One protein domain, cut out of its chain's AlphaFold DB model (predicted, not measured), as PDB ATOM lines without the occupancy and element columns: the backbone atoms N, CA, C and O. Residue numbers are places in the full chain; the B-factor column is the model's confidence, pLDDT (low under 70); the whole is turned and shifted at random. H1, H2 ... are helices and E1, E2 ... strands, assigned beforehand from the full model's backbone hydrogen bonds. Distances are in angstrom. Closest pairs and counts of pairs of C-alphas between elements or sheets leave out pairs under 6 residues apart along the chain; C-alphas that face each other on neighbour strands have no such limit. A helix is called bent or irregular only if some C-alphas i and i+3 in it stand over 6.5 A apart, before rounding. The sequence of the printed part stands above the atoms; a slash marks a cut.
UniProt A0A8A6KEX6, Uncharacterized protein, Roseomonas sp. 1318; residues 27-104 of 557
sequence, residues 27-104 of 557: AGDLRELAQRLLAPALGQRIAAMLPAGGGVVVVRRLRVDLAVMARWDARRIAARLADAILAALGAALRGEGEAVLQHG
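This is residues 27 to 104 of the 557 residues of an uncharacterized protein of Roseomonas sp. 1318 (UniProt A0A8A6KEX6). Two long helices, H1 and H2, cross at a steep tilt of 53 degrees, and a small antiparallel pair of strands, E1 and E2, sits at one end of the elongated whole, by residues 89 to 93 of H2. H1 has a kink of 54 degrees near residue 39, and the long link of residues 60 to 73 leads from the strand end back to the far end, where H2 begins. The printed part has 78 residues, with two named helices and two named strands in the order H1, E1, H2, E2; the class is mostly helix. It is only just compact, close to loose, with a radius of gyration of the C-alphas of 13.5 A, and the C-alphas span 41 by 24 by 17 A.

H1 covers residues 27 to 49 and measures 28.8 A from first to last C-alpha; it begins at C-alpha 27, (-11.488, 9.818, -39.293). E1 is residues 56 to 59, 9.8 A long. H2 covers residues 74 to 93, 28.1 A long, and begins at C-alpha 74, (-22.380, 2.179, -37.720). E2, residues 100 to 103, is 10.1 A long and ends at C-alpha 103, (-34.462, 28.653, -56.683).

H1 and H2 touch, with 17 pairs of C-alphas within 8 A; the closest C-alphas are those of Leu 42 and Ala 82, 5.7 A apart. They run the same way at a steep tilt of 53 degrees. H1 is irregular: C-alphas 41 and 44 are 7.3 A apart. Every O i to N i+4 pair of H2 is within hydrogen-bond range, against 12 of 19 in H1. The closest C-alphas of H2 and E2 are those of Ala 92 and Val 100, 6.3 A apart. E1 and H2 are near each other, with 6 pairs of C-alphas within 10 A. E1 and E2 are antiparallel neighbours, their directions 170 degrees apart; C-alphas 57 and 102 face each other at 4.7 A. N 58 and O 101, at 2.8 A, and N 101 and O 58, at 2.9 A, are within hydrogen-bond range. H1 and E2 are apart.

The two C-alphas farthest apart are those of Arg 71 and Gly 104, 42.3 A. The printed part has no cut. The link from E1 to H2, 14 residues, is long; those from H1 to E1 and from H2 to E2, 6 residues each, are short. The mean pLDDT of the printed part is 88.6, and one residue, Glu 98, is under 70.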
ATOM      1  N   ALA A  27     -11.052   8.884 -38.250       87.00
ATOM      2  CA  ALA A  27     -11.488   9.818 -39.293       87.00
ATOM      3  C   ALA A  27     -11.673   9.140 -40.667       87.00
ATOM      4  O   ALA A  27     -12.491   9.597 -41.467       87.00
ATOM      5  N   GLY A  28     -10.906   8.084 -40.949       89.06
ATOM      6  CA  GLY A  28     -11.062   7.233 -42.128       89.06
ATOM      7  C   GLY A  28     -12.336   6.398 -42.039       89.06
ATOM      8  O   GLY A  28     -13.164   6.478 -42.944       89.06
ATOM      9  N   ASP A  29     -12.547   5.725 -40.910       89.81
ATOM     10  CA  ASP A  29     -13.712   4.868 -40.667       89.81
ATOM     11  C   ASP A  29     -15.019   5.665 -40.721       89.81
ATOM     12  O   ASP A  29     -15.978   5.274 -41.388       89.81
ATOM     13  N   LEU A  30     -15.052   6.844 -40.088       90.19
ATOM     14  CA  LEU A  30     -16.204   7.746 -40.156       90.19
ATOM     15  C   LEU A  30     -16.464   8.234 -41.584       90.19
ATOM     16  O   LEU A  30     -17.620   8.423 -41.966       90.19
ATOM     17  N   ARG A  31     -15.411   8.443 -42.385       91.19
ATOM     18  CA  ARG A  31     -15.545   8.864 -43.786       91.19
ATOM     19  C   ARG A  31     -16.119   7.742 -44.642       91.19
ATOM     20  O   ARG A  31     -17.036   8.012 -45.413       91.19
ATOM     21  N   GLU A  32     -15.623   6.518 -44.492       91.50
ATOM     22  CA  GLU A  32     -16.157   5.345 -45.193       91.50
ATOM     23  C   GLU A  32     -17.623   5.102 -44.808       91.50
ATOM     24  O   GLU A  32     -18.492   4.946 -45.668       91.50
ATOM     25  N   LEU A  33     -17.924   5.164 -43.509       91.31
ATOM     26  CA  LEU A  33     -19.278   5.036 -42.981       91.31
ATOM     27  C   LEU A  33     -20.204   6.102 -43.572       91.31
ATOM     28  O   LEU A  33     -21.290   5.767 -44.052       91.31
ATOM     29  N   ALA A  34     -19.777   7.368 -43.589       89.88
ATOM     30  CA  ALA A  34     -20.546   8.450 -44.190       89.88
ATOM     31  C   ALA A  34     -20.768   8.220 -45.693       89.88
ATOM     32  O   ALA A  34     -21.886   8.372 -46.172       89.88
ATOM     33  N   GLN A  35     -19.755   7.796 -46.449       90.12
ATOM     34  CA  GLN A  35     -19.915   7.508 -47.879       90.12
ATOM     35  C   GLN A  35     -20.914   6.372 -48.138       90.12
ATOM     36  O   GLN A  35     -21.733   6.475 -49.051       90.12
ATOM     37  N   ARG A  36     -20.890   5.316 -47.316       91.19
ATOM     38  CA  ARG A  36     -21.733   4.126 -47.501       91.19
ATOM     39  C   ARG A  36     -23.170   4.313 -47.017       91.19
ATOM     40  O   ARG A  36     -24.101   3.856 -47.673       91.19
ATOM     41  N   LEU A  37     -23.364   4.933 -45.853       92.38
ATOM     42  CA  LEU A  37     -24.648   4.900 -45.138       92.38
ATOM     43  C   LEU A  37     -25.409   6.226 -45.151       92.38
ATOM     44  O   LEU A  37     -26.615   6.236 -44.899       92.38
ATOM     45  N   LEU A  38     -24.746   7.343 -45.457       90.00
ATOM     46  CA  LEU A  38     -25.377   8.651 -45.328       90.00
ATOM     47  C   LEU A  38     -26.401   8.926 -46.432       90.00
ATOM     48  O   LEU A  38     -27.460   9.481 -46.151       90.00
ATOM     49  N   ALA A  39     -26.124   8.514 -47.673       90.12
ATOM     50  CA  ALA A  39     -27.052   8.732 -48.782       90.12
ATOM     51  C   ALA A  39     -28.408   8.017 -48.568       90.12
ATOM     52  O   ALA A  39     -29.440   8.688 -48.670       90.12
ATOM     53  N   PRO A  40     -28.453   6.723 -48.183       88.38
ATOM     54  CA  PRO A  40     -29.702   6.066 -47.796       88.38
ATOM     55  C   PRO A  40     -30.418   6.755 -46.626       88.38
ATOM     56  O   PRO A  40     -31.633   6.933 -46.678       88.38
ATOM     57  N   ALA A  41     -29.677   7.178 -45.595       88.19
ATOM     58  CA  ALA A  41     -30.251   7.803 -44.401       88.19
ATOM     59  C   ALA A  41     -30.854   9.197 -44.671       88.19
ATOM     60  O   ALA A  41     -31.844   9.581 -44.047       88.19
ATOM     61  N   LEU A  42     -30.277   9.955 -45.608       90.94
ATOM     62  CA  LEU A  42     -30.738  11.294 -45.979       90.94
ATOM     63  C   LEU A  42     -31.829  11.287 -47.056       90.94
ATOM     64  O   LEU A  42     -32.698  12.157 -47.035       90.94
ATOM     65  N   GLY A  43     -31.796  10.340 -47.998       85.69
ATOM     66  CA  GLY A  43     -32.555  10.420 -49.252       85.69
ATOM     67  C   GLY A  43     -34.059  10.658 -49.084       85.69
ATOM     68  O   GLY A  43     -34.614  11.551 -49.720       85.69
ATOM     69  N   GLN A  44     -34.719   9.907 -48.197       79.56
ATOM     70  CA  GLN A  44     -36.160  10.073 -47.951       79.56
ATOM     71  C   GLN A  44     -36.480  11.351 -47.163       79.56
ATOM     72  O   GLN A  44     -37.512  11.978 -47.380       79.56
ATOM     73  N   ARG A  45     -35.584  11.761 -46.263       89.19
ATOM     74  CA  ARG A  45     -35.830  12.853 -45.314       89.19
ATOM     75  C   ARG A  45     -35.582  14.225 -45.928       89.19
ATOM     76  O   ARG A  45     -36.345  15.147 -45.670       89.19
ATOM     77  N   ILE A  46     -34.575  14.346 -46.796       88.38
ATOM     78  CA  ILE A  46     -34.328  15.575 -47.563       88.38
ATOM     79  C   ILE A  46     -35.520  15.891 -48.469       88.38
ATOM     80  O   ILE A  46     -35.888  17.055 -48.603       88.38
ATOM     81  N   ALA A  47     -36.156  14.874 -49.059       82.56
ATOM     82  CA  ALA A  47     -37.307  15.084 -49.933       82.56
ATOM     83  C   ALA A  47     -38.471  15.800 -49.222       82.56
ATOM     84  O   ALA A  47     -39.153  16.595 -49.856       82.56
ATOM     85  N   ALA A  48     -38.655  15.573 -47.916       85.00
ATOM     86  CA  ALA A  48     -39.672  16.253 -47.112       85.00
ATOM     87  C   ALA A  48     -39.319  17.716 -46.777       85.00
ATOM     88  O   ALA A  48     -40.201  18.486 -46.411       85.00
ATOM     89  N   MET A  49     -38.042  18.100 -46.882       86.19
ATOM     90  CA  MET A  49     -37.573  19.460 -46.588       86.19
ATOM     91  C   MET A  49     -37.500  20.357 -47.823       86.19
ATOM     92  O   MET A  49     -37.502  21.580 -47.694       86.19
ATOM     93  N   LEU A  50     -37.365  19.771 -49.013       81.75
ATOM     94  CA  LEU A  50     -37.250  20.535 -50.248       81.75
ATOM     95  C   LEU A  50     -38.629  21.033 -50.713       81.75
ATOM     96  O   LEU A  50     -39.624  20.330 -50.530       81.75
ATOM     97  N   PRO A  51     -38.701  22.214 -51.356       75.75
ATOM     98  CA  PRO A  51     -39.953  22.733 -51.892       75.75
ATOM     99  C   PRO A  51     -40.629  21.722 -52.822       75.75
ATOM    100  O   PRO A  51     -39.986  21.141 -53.709       75.75
ATOM    101  N   ALA A  52     -41.941  21.551 -52.655       77.38
ATOM    102  CA  ALA A  52     -42.750  20.776 -53.585       77.38
ATOM    103  C   ALA A  52     -42.610  21.372 -54.999       77.38
ATOM    104  O   ALA A  52     -42.759  22.576 -55.188       77.38
ATOM    105  N   GLY A  53     -42.293  20.536 -55.993       74.00
ATOM    106  CA  GLY A  53     -42.127  20.975 -57.388       74.00
ATOM    107  C   GLY A  53     -40.687  21.019 -57.913       74.00
ATOM    108  O   GLY A  53     -40.475  21.447 -59.045       74.00
ATOM    109  N   GLY A  54     -39.699  20.532 -57.153       77.62
ATOM    110  CA  GLY A  54     -38.344  20.316 -57.683       77.62
ATOM    111  C   GLY A  54     -37.477  21.577 -57.731       77.62
ATOM    112  O   GLY A  54     -36.725  21.775 -58.691       77.62
ATOM    113  N   GLY A  55     -37.578  22.418 -56.699       86.69
ATOM    114  CA  GLY A  55     -36.675  23.550 -56.488       86.69
ATOM    115  C   GLY A  55     -35.205  23.129 -56.387       86.69
ATOM    116  O   GLY A  55     -34.880  21.973 -56.106       86.69
ATOM    117  N   VAL A  56     -34.303  24.078 -56.628       89.25
ATOM    118  CA  VAL A  56     -32.855  23.874 -56.493       89.25
ATOM    119  C   VAL A  56     -32.372  24.669 -55.293       89.25
ATOM    120  O   VAL A  56     -32.513  25.887 -55.257       89.25
ATOM    121  N   VAL A  57     -31.787  23.975 -54.322       89.19
ATOM    122  CA  VAL A  57     -31.123  24.591 -53.172       89.19
ATOM    123  C   VAL A  57     -29.628  24.389 -53.345       89.19
ATOM    124  O   VAL A  57     -29.156  23.254 -53.414       89.19
ATOM    125  N   VAL A  58     -28.882  25.487 -53.411       89.94
ATOM    126  CA  VAL A  58     -27.424  25.458 -53.487       89.94
ATOM    127  C   VAL A  58     -26.860  25.927 -52.156       89.94
ATOM    128  O   VAL A  58     -27.072  27.062 -51.738       89.94
ATOM    129  N   VAL A  59     -26.131  25.041 -51.485       88.69
ATOM    130  CA  VAL A  59     -25.509  25.315 -50.188       88.69
ATOM    131  C   VAL A  59     -24.004  25.409 -50.391       88.69
ATOM    132  O   VAL A  59     -23.375  24.422 -50.771       88.69
ATOM    133  N   ARG A  60     -23.408  26.583 -50.142       87.75
ATOM    134  CA  ARG A  60     -21.954  26.772 -50.309       87.75
ATOM    135  C   ARG A  60     -21.162  25.903 -49.350       87.75
ATOM    136  O   ARG A  60     -20.142  25.315 -49.708       87.75
ATOM    137  N   ARG A  61     -21.595  25.912 -48.093       86.88
ATOM    138  CA  ARG A  61     -20.932  25.247 -46.985       86.88
ATOM    139  C   ARG A  61     -21.973  24.912 -45.934       86.88
ATOM    140  O   ARG A  61     -22.634  25.801 -45.418       86.88
ATOM    141  N   LEU A  62     -22.056  23.635 -45.591       88.94
ATOM    142  CA  LEU A  62     -22.814  23.166 -44.444       88.94
ATOM    143  C   LEU A  62     -21.813  22.767 -43.360       88.94
ATOM    144  O   LEU A  62     -20.954  21.917 -43.602       88.94
ATOM    145  N   ARG A  63     -21.868  23.422 -42.199       88.56
ATOM    146  CA  ARG A  63     -21.103  23.008 -41.017       88.56
ATOM    147  C   ARG A  63     -22.031  22.212 -40.116       88.56
ATOM    148  O   ARG A  63     -23.157  22.632 -39.880       88.56
ATOM    149  N   VAL A  64     -21.555  21.060 -39.666       90.94
ATOM    150  CA  VAL A  64     -22.307  20.154 -38.806       90.94
ATOM    151  C   VAL A  64     -21.374  19.724 -37.695       90.94
ATOM    152  O   VAL A  64     -20.376  19.053 -37.956       90.94
ATOM    153  N   ASP A  65     -21.709  20.120 -36.476       90.31
ATOM    154  CA  ASP A  65     -21.015  19.684 -35.277       90.31
ATOM    155  C   ASP A  65     -21.827  18.552 -34.646       90.31
ATOM    156  O   ASP A  65     -23.020  18.692 -34.374       90.31
ATOM    157  N   LEU A  66     -21.189  17.397 -34.461       92.12
ATOM    158  CA  LEU A  66     -21.828  16.207 -33.912       92.12
ATOM    159  C   LEU A  66     -20.888  15.518 -32.931       92.12
ATOM    160  O   LEU A  66     -19.760  15.164 -33.274       92.12
ATOM    161  N   ALA A  67     -21.396  15.256 -31.731       92.19
ATOM    162  CA  ALA A  67     -20.769  14.336 -30.798       92.19
ATOM    163  C   ALA A  67     -21.171  12.896 -31.149       92.19
ATOM    164  O   ALA A  67     -22.357  12.569 -31.239       92.19
ATOM    165  N   VAL A  68     -20.175  12.031 -31.331       89.19
ATOM    166  CA  VAL A  68     -20.362  10.607 -31.623       89.19
ATOM    167  C   VAL A  68     -19.694   9.801 -30.518       89.19
ATOM    168  O   VAL A  68     -18.574  10.112 -30.121       89.19
ATOM    169  N   MET A  69     -20.364   8.765 -30.012       88.12
ATOM    170  CA  MET A  69     -19.732   7.837 -29.072       88.12
ATOM    171  C   MET A  69     -19.067   6.692 -29.833       88.12
ATOM    172  O   MET A  69     -19.714   6.071 -30.674       88.12
ATOM    173  N   ALA A  70     -17.830   6.344 -29.473       79.94
ATOM    174  CA  ALA A  70     -17.089   5.244 -30.105       79.94
ATOM    175  C   ALA A  70     -17.815   3.884 -30.022       79.94
ATOM    176  O   ALA A  70     -17.669   3.049 -30.903       79.94
ATOM    177  N   ARG A  71     -18.644   3.679 -28.990       87.56
ATOM    178  CA  ARG A  71     -19.447   2.457 -28.801       87.56
ATOM    179  C   ARG A  71     -20.701   2.365 -29.676       87.56
ATOM    180  O   ARG A  71     -21.442   1.395 -29.561       87.56
ATOM    181  N   TRP A  72     -21.038   3.405 -30.438       93.25
ATOM    182  CA  TRP A  72     -22.211   3.352 -31.306       93.25
ATOM    183  C   TRP A  72     -21.929   2.475 -32.520       93.25
ATOM    184  O   TRP A  72     -20.870   2.568 -33.132       93.25
ATOM    185  N   ASP A  73     -22.907   1.656 -32.896       94.00
ATOM    186  CA  ASP A  73     -22.843   0.918 -34.148       94.00
ATOM    187  C   ASP A  73     -22.925   1.866 -35.358       94.00
ATOM    188  O   ASP A  73     -23.404   3.005 -35.280       94.00
ATOM    189  N   ALA A  74     -22.488   1.369 -36.516       91.81
ATOM    190  CA  ALA A  74     -22.380   2.179 -37.720       91.81
ATOM    191  C   ALA A  74     -23.718   2.782 -38.189       91.81
ATOM    192  O   ALA A  74     -23.743   3.895 -38.720       91.81
ATOM    193  N   ARG A  75     -24.843   2.081 -37.979       91.44
ATOM    194  CA  ARG A  75     -26.172   2.571 -38.373       91.44
ATOM    195  C   ARG A  75     -26.607   3.716 -37.470       91.44
ATOM    196  O   ARG A  75     -27.114   4.718 -37.970       91.44
ATOM    197  N   ARG A  76     -26.366   3.606 -36.163       94.12
ATOM    198  CA  ARG A  76     -26.666   4.666 -35.194       94.12
ATOM    199  C   ARG A  76     -25.833   5.920 -35.441       94.12
ATOM    200  O   ARG A  76     -26.381   7.021 -35.391       94.12
ATOM    201  N   ILE A  77     -24.543   5.768 -35.754       91.69
ATOM    202  CA  ILE A  77     -23.678   6.891 -36.154       91.69
ATOM    203  C   ILE A  77     -24.227   7.554 -37.425       91.69
ATOM    204  O   ILE A  77     -24.404   8.771 -37.446       91.69
ATOM    205  N   ALA A  78     -24.555   6.768 -38.457       91.12
ATOM    206  CA  ALA A  78     -25.098   7.288 -39.712       91.12
ATOM    207  C   ALA A  78     -26.431   8.027 -39.517       91.12
ATOM    208  O   ALA A  78     -26.618   9.106 -40.077       91.12
ATOM    209  N   ALA A  79     -27.336   7.482 -38.698       91.38
ATOM    210  CA  ALA A  79     -28.618   8.106 -38.384       91.38
ATOM    211  C   ALA A  79     -28.433   9.457 -37.677       91.38
ATOM    212  O   ALA A  79     -29.024  10.450 -38.093       91.38
ATOM    213  N   ARG A  80     -27.547   9.521 -36.674       94.25
ATOM    214  CA  ARG A  80     -27.230  10.772 -35.967       94.25
ATOM    215  C   ARG A  80     -26.545  11.803 -36.857       94.25
ATOM    216  O   ARG A  80     -26.847  12.988 -36.753       94.25
ATOM    217  N   LEU A  81     -25.664  11.365 -37.754       92.38
ATOM    218  CA  LEU A  81     -25.053  12.238 -38.755       92.38
ATOM    219  C   LEU A  81     -26.094  12.789 -39.734       92.38
ATOM    220  O   LEU A  81     -26.073  13.981 -40.036       92.38
ATOM    221  N   ALA A  82     -27.032  11.953 -40.182       92.69
ATOM    222  CA  ALA A  82     -28.141  12.385 -41.021       92.69
ATOM    223  C   ALA A  82     -29.043  13.397 -40.295       92.69
ATOM    224  O   ALA A  82     -29.353  14.435 -40.872       92.69
ATOM    225  N   ASP A  83     -29.407  13.148 -39.030       94.12
ATOM    226  CA  ASP A  83     -30.174  14.089 -38.199       94.12
ATOM    227  C   ASP A  83     -29.486  15.453 -38.104       94.12
ATOM    228  O   ASP A  83     -30.119  16.484 -38.325       94.12
ATOM    229  N   ALA A  84     -28.185  15.457 -37.811       94.25
ATOM    230  CA  ALA A  84     -27.413  16.681 -37.650       94.25
ATOM    231  C   ALA A  84     -27.286  17.461 -38.972       94.25
ATOM    232  O   ALA A  84     -27.421  18.684 -38.983       94.25
ATOM    233  N   ILE A  85     -27.101  16.766 -40.101       92.88
ATOM    234  CA  ILE A  85     -27.104  17.381 -41.437       92.88
ATOM    235  C   ILE A  85     -28.472  17.973 -41.774       92.88
ATOM    236  O   ILE A  85     -28.529  19.086 -42.285       92.88
ATOM    237  N   LEU A  86     -29.566  17.265 -41.488       93.12
ATOM    238  CA  LEU A  86     -30.920  17.759 -41.745       93.12
ATOM    239  C   LEU A  86     -31.247  18.970 -40.869       93.12
ATOM    240  O   LEU A  86     -31.799  19.945 -41.370       93.12
ATOM    241  N   ALA A  87     -30.859  18.950 -39.593       93.44
ATOM    242  CA  ALA A  87     -31.023  20.089 -38.697       93.44
ATOM    243  C   ALA A  87     -30.248  21.314 -39.206       93.44
ATOM    244  O   ALA A  87     -30.827  22.393 -39.342       93.44
ATOM    245  N   ALA A  88     -28.973  21.130 -39.568       92.75
ATOM    246  CA  ALA A  88     -28.146  22.192 -40.129       92.75
ATOM    247  C   ALA A  88     -28.710  22.712 -41.457       92.75
ATOM    248  O   ALA A  88     -28.760  23.918 -41.669       92.75
ATOM    249  N   LEU A  89     -29.175  21.824 -42.343       91.69
ATOM    250  CA  LEU A  89     -29.786  22.206 -43.615       91.69
ATOM    251  C   LEU A  89     -31.085  22.988 -43.389       91.69
ATOM    252  O   LEU A  89     -31.322  23.976 -44.072       91.69
ATOM    253  N   GLY A  90     -31.900  22.581 -42.416       92.12
ATOM    254  CA  GLY A  90     -33.132  23.275 -42.044       92.12
ATOM    255  C   GLY A  90     -32.871  24.680 -41.514       92.12
ATOM    256  O   GLY A  90     -33.549  25.614 -41.932       92.12
ATOM    257  N   ALA A  91     -31.860  24.843 -40.659       91.56
ATOM    258  CA  ALA A  91     -31.387  26.156 -40.216       91.56
ATOM    259  C   ALA A  91     -30.918  27.009 -41.405       91.56
ATOM    260  O   ALA A  91     -31.358  28.145 -41.581       91.56
ATOM    261  N   ALA A  92     -30.117  26.422 -42.299       90.56
ATOM    262  CA  ALA A  92     -29.637  27.085 -43.507       90.56
ATOM    263  C   ALA A  92     -30.799  27.565 -44.407       90.56
ATOM    264  O   ALA A  92     -30.780  28.687 -44.910       90.56
ATOM    265  N   LEU A  93     -31.834  26.739 -44.585       89.81
ATOM    266  CA  LEU A  93     -33.023  27.069 -45.377       89.81
ATOM    267  C   LEU A  93     -33.884  28.177 -44.750       89.81
ATOM    268  O   LEU A  93     -34.545  28.903 -45.488       89.81
ATOM    269  N   ARG A  94     -33.852  28.335 -43.421       90.44
ATOM    270  CA  ARG A  94     -34.473  29.464 -42.705       90.44
ATOM    271  C   ARG A  94     -33.629  30.743 -42.723       90.44
ATOM    272  O   ARG A  94     -34.066  31.758 -42.197       90.44
ATOM    273  N   GLY A  95     -32.443  30.710 -43.336       88.50
ATOM    274  CA  GLY A  95     -31.534  31.854 -43.417       88.50
ATOM    275  C   GLY A  95     -30.574  31.988 -42.232       88.50
ATOM    276  O   GLY A  95     -29.856  32.979 -42.151       88.50
ATOM    277  N   GLU A  96     -30.496  30.998 -41.339       86.31
ATOM    278  CA  GLU A  96     -29.621  31.008 -40.151       86.31
ATOM    279  C   GLU A  96     -28.147  30.664 -40.492       86.31
ATOM    280  O   GLU A  96     -27.424  30.081 -39.687       86.31
ATOM    281  N   GLY A  97     -27.665  30.992 -41.695       74.88
ATOM    282  CA  GLY A  97     -26.311  30.639 -42.121       74.88
ATOM    283  C   GLY A  97     -25.810  31.382 -43.353       74.88
ATOM    284  O   GLY A  97     -26.571  31.904 -44.165       74.88
ATOM    285  N   GLU A  98     -24.489  31.403 -43.510       65.69
ATOM    286  CA  GLU A  98     -23.841  32.066 -44.636       65.69
ATOM    287  C   GLU A  98     -23.930  31.201 -45.907       65.69
ATOM    288  O   GLU A  98     -23.321  30.134 -46.006       65.69
ATOM    289  N   ALA A  99     -24.639  31.722 -46.915       80.62
ATOM    290  CA  ALA A  99     -24.635  31.277 -48.314       80.62
ATOM    291  C   ALA A  99     -25.457  30.018 -48.665       80.62
ATOM    292  O   ALA A  99     -24.935  29.027 -49.195       80.62
ATOM    293  N   VAL A 100     -26.774  30.114 -48.466       89.69
ATOM    294  CA  VAL A 100     -27.772  29.248 -49.113       89.69
ATOM    295  C   VAL A 100     -28.507  30.050 -50.176       89.69
ATOM    296  O   VAL A 100     -28.989  31.146 -49.907       89.69
ATOM    297  N   LEU A 101     -28.610  29.494 -51.378       91.50
ATOM    298  CA  LEU A 101     -29.399  30.060 -52.466       91.50
ATOM    299  C   LEU A 101     -30.532  29.106 -52.801       91.50
ATOM    300  O   LEU A 101     -30.315  27.903 -52.962       91.50
ATOM    301  N   GLN A 102     -31.740  29.648 -52.892       91.56
ATOM    302  CA  GLN A 102     -32.937  28.884 -53.206       91.56
ATOM    303  C   GLN A 102     -33.509  29.366 -54.534       91.56
ATOM    304  O   GLN A 102     -33.735  30.557 -54.739       91.56
ATOM    305  N   HIS A 103     -33.768  28.419 -55.429       92.56
ATOM    306  CA  HIS A 103     -34.462  28.653 -56.683       92.56
ATOM    307  C   HIS A 103     -35.750  27.839 -56.687       92.56
ATOM    308  O   HIS A 103     -35.725  26.628 -56.459       92.56
ATOM    309  N   GLY A 104     -36.873  28.491 -56.996       91.00
ATOM    310  CA  GLY A 104     -38.192  27.846 -56.996       91.00
ATOM    311  C   GLY A 104     -38.337  26.702 -58.007       91.00
ATOM    312  O   GLY A 104     -39.241  25.887 -57.882       91.00
TER     313      GLY A 104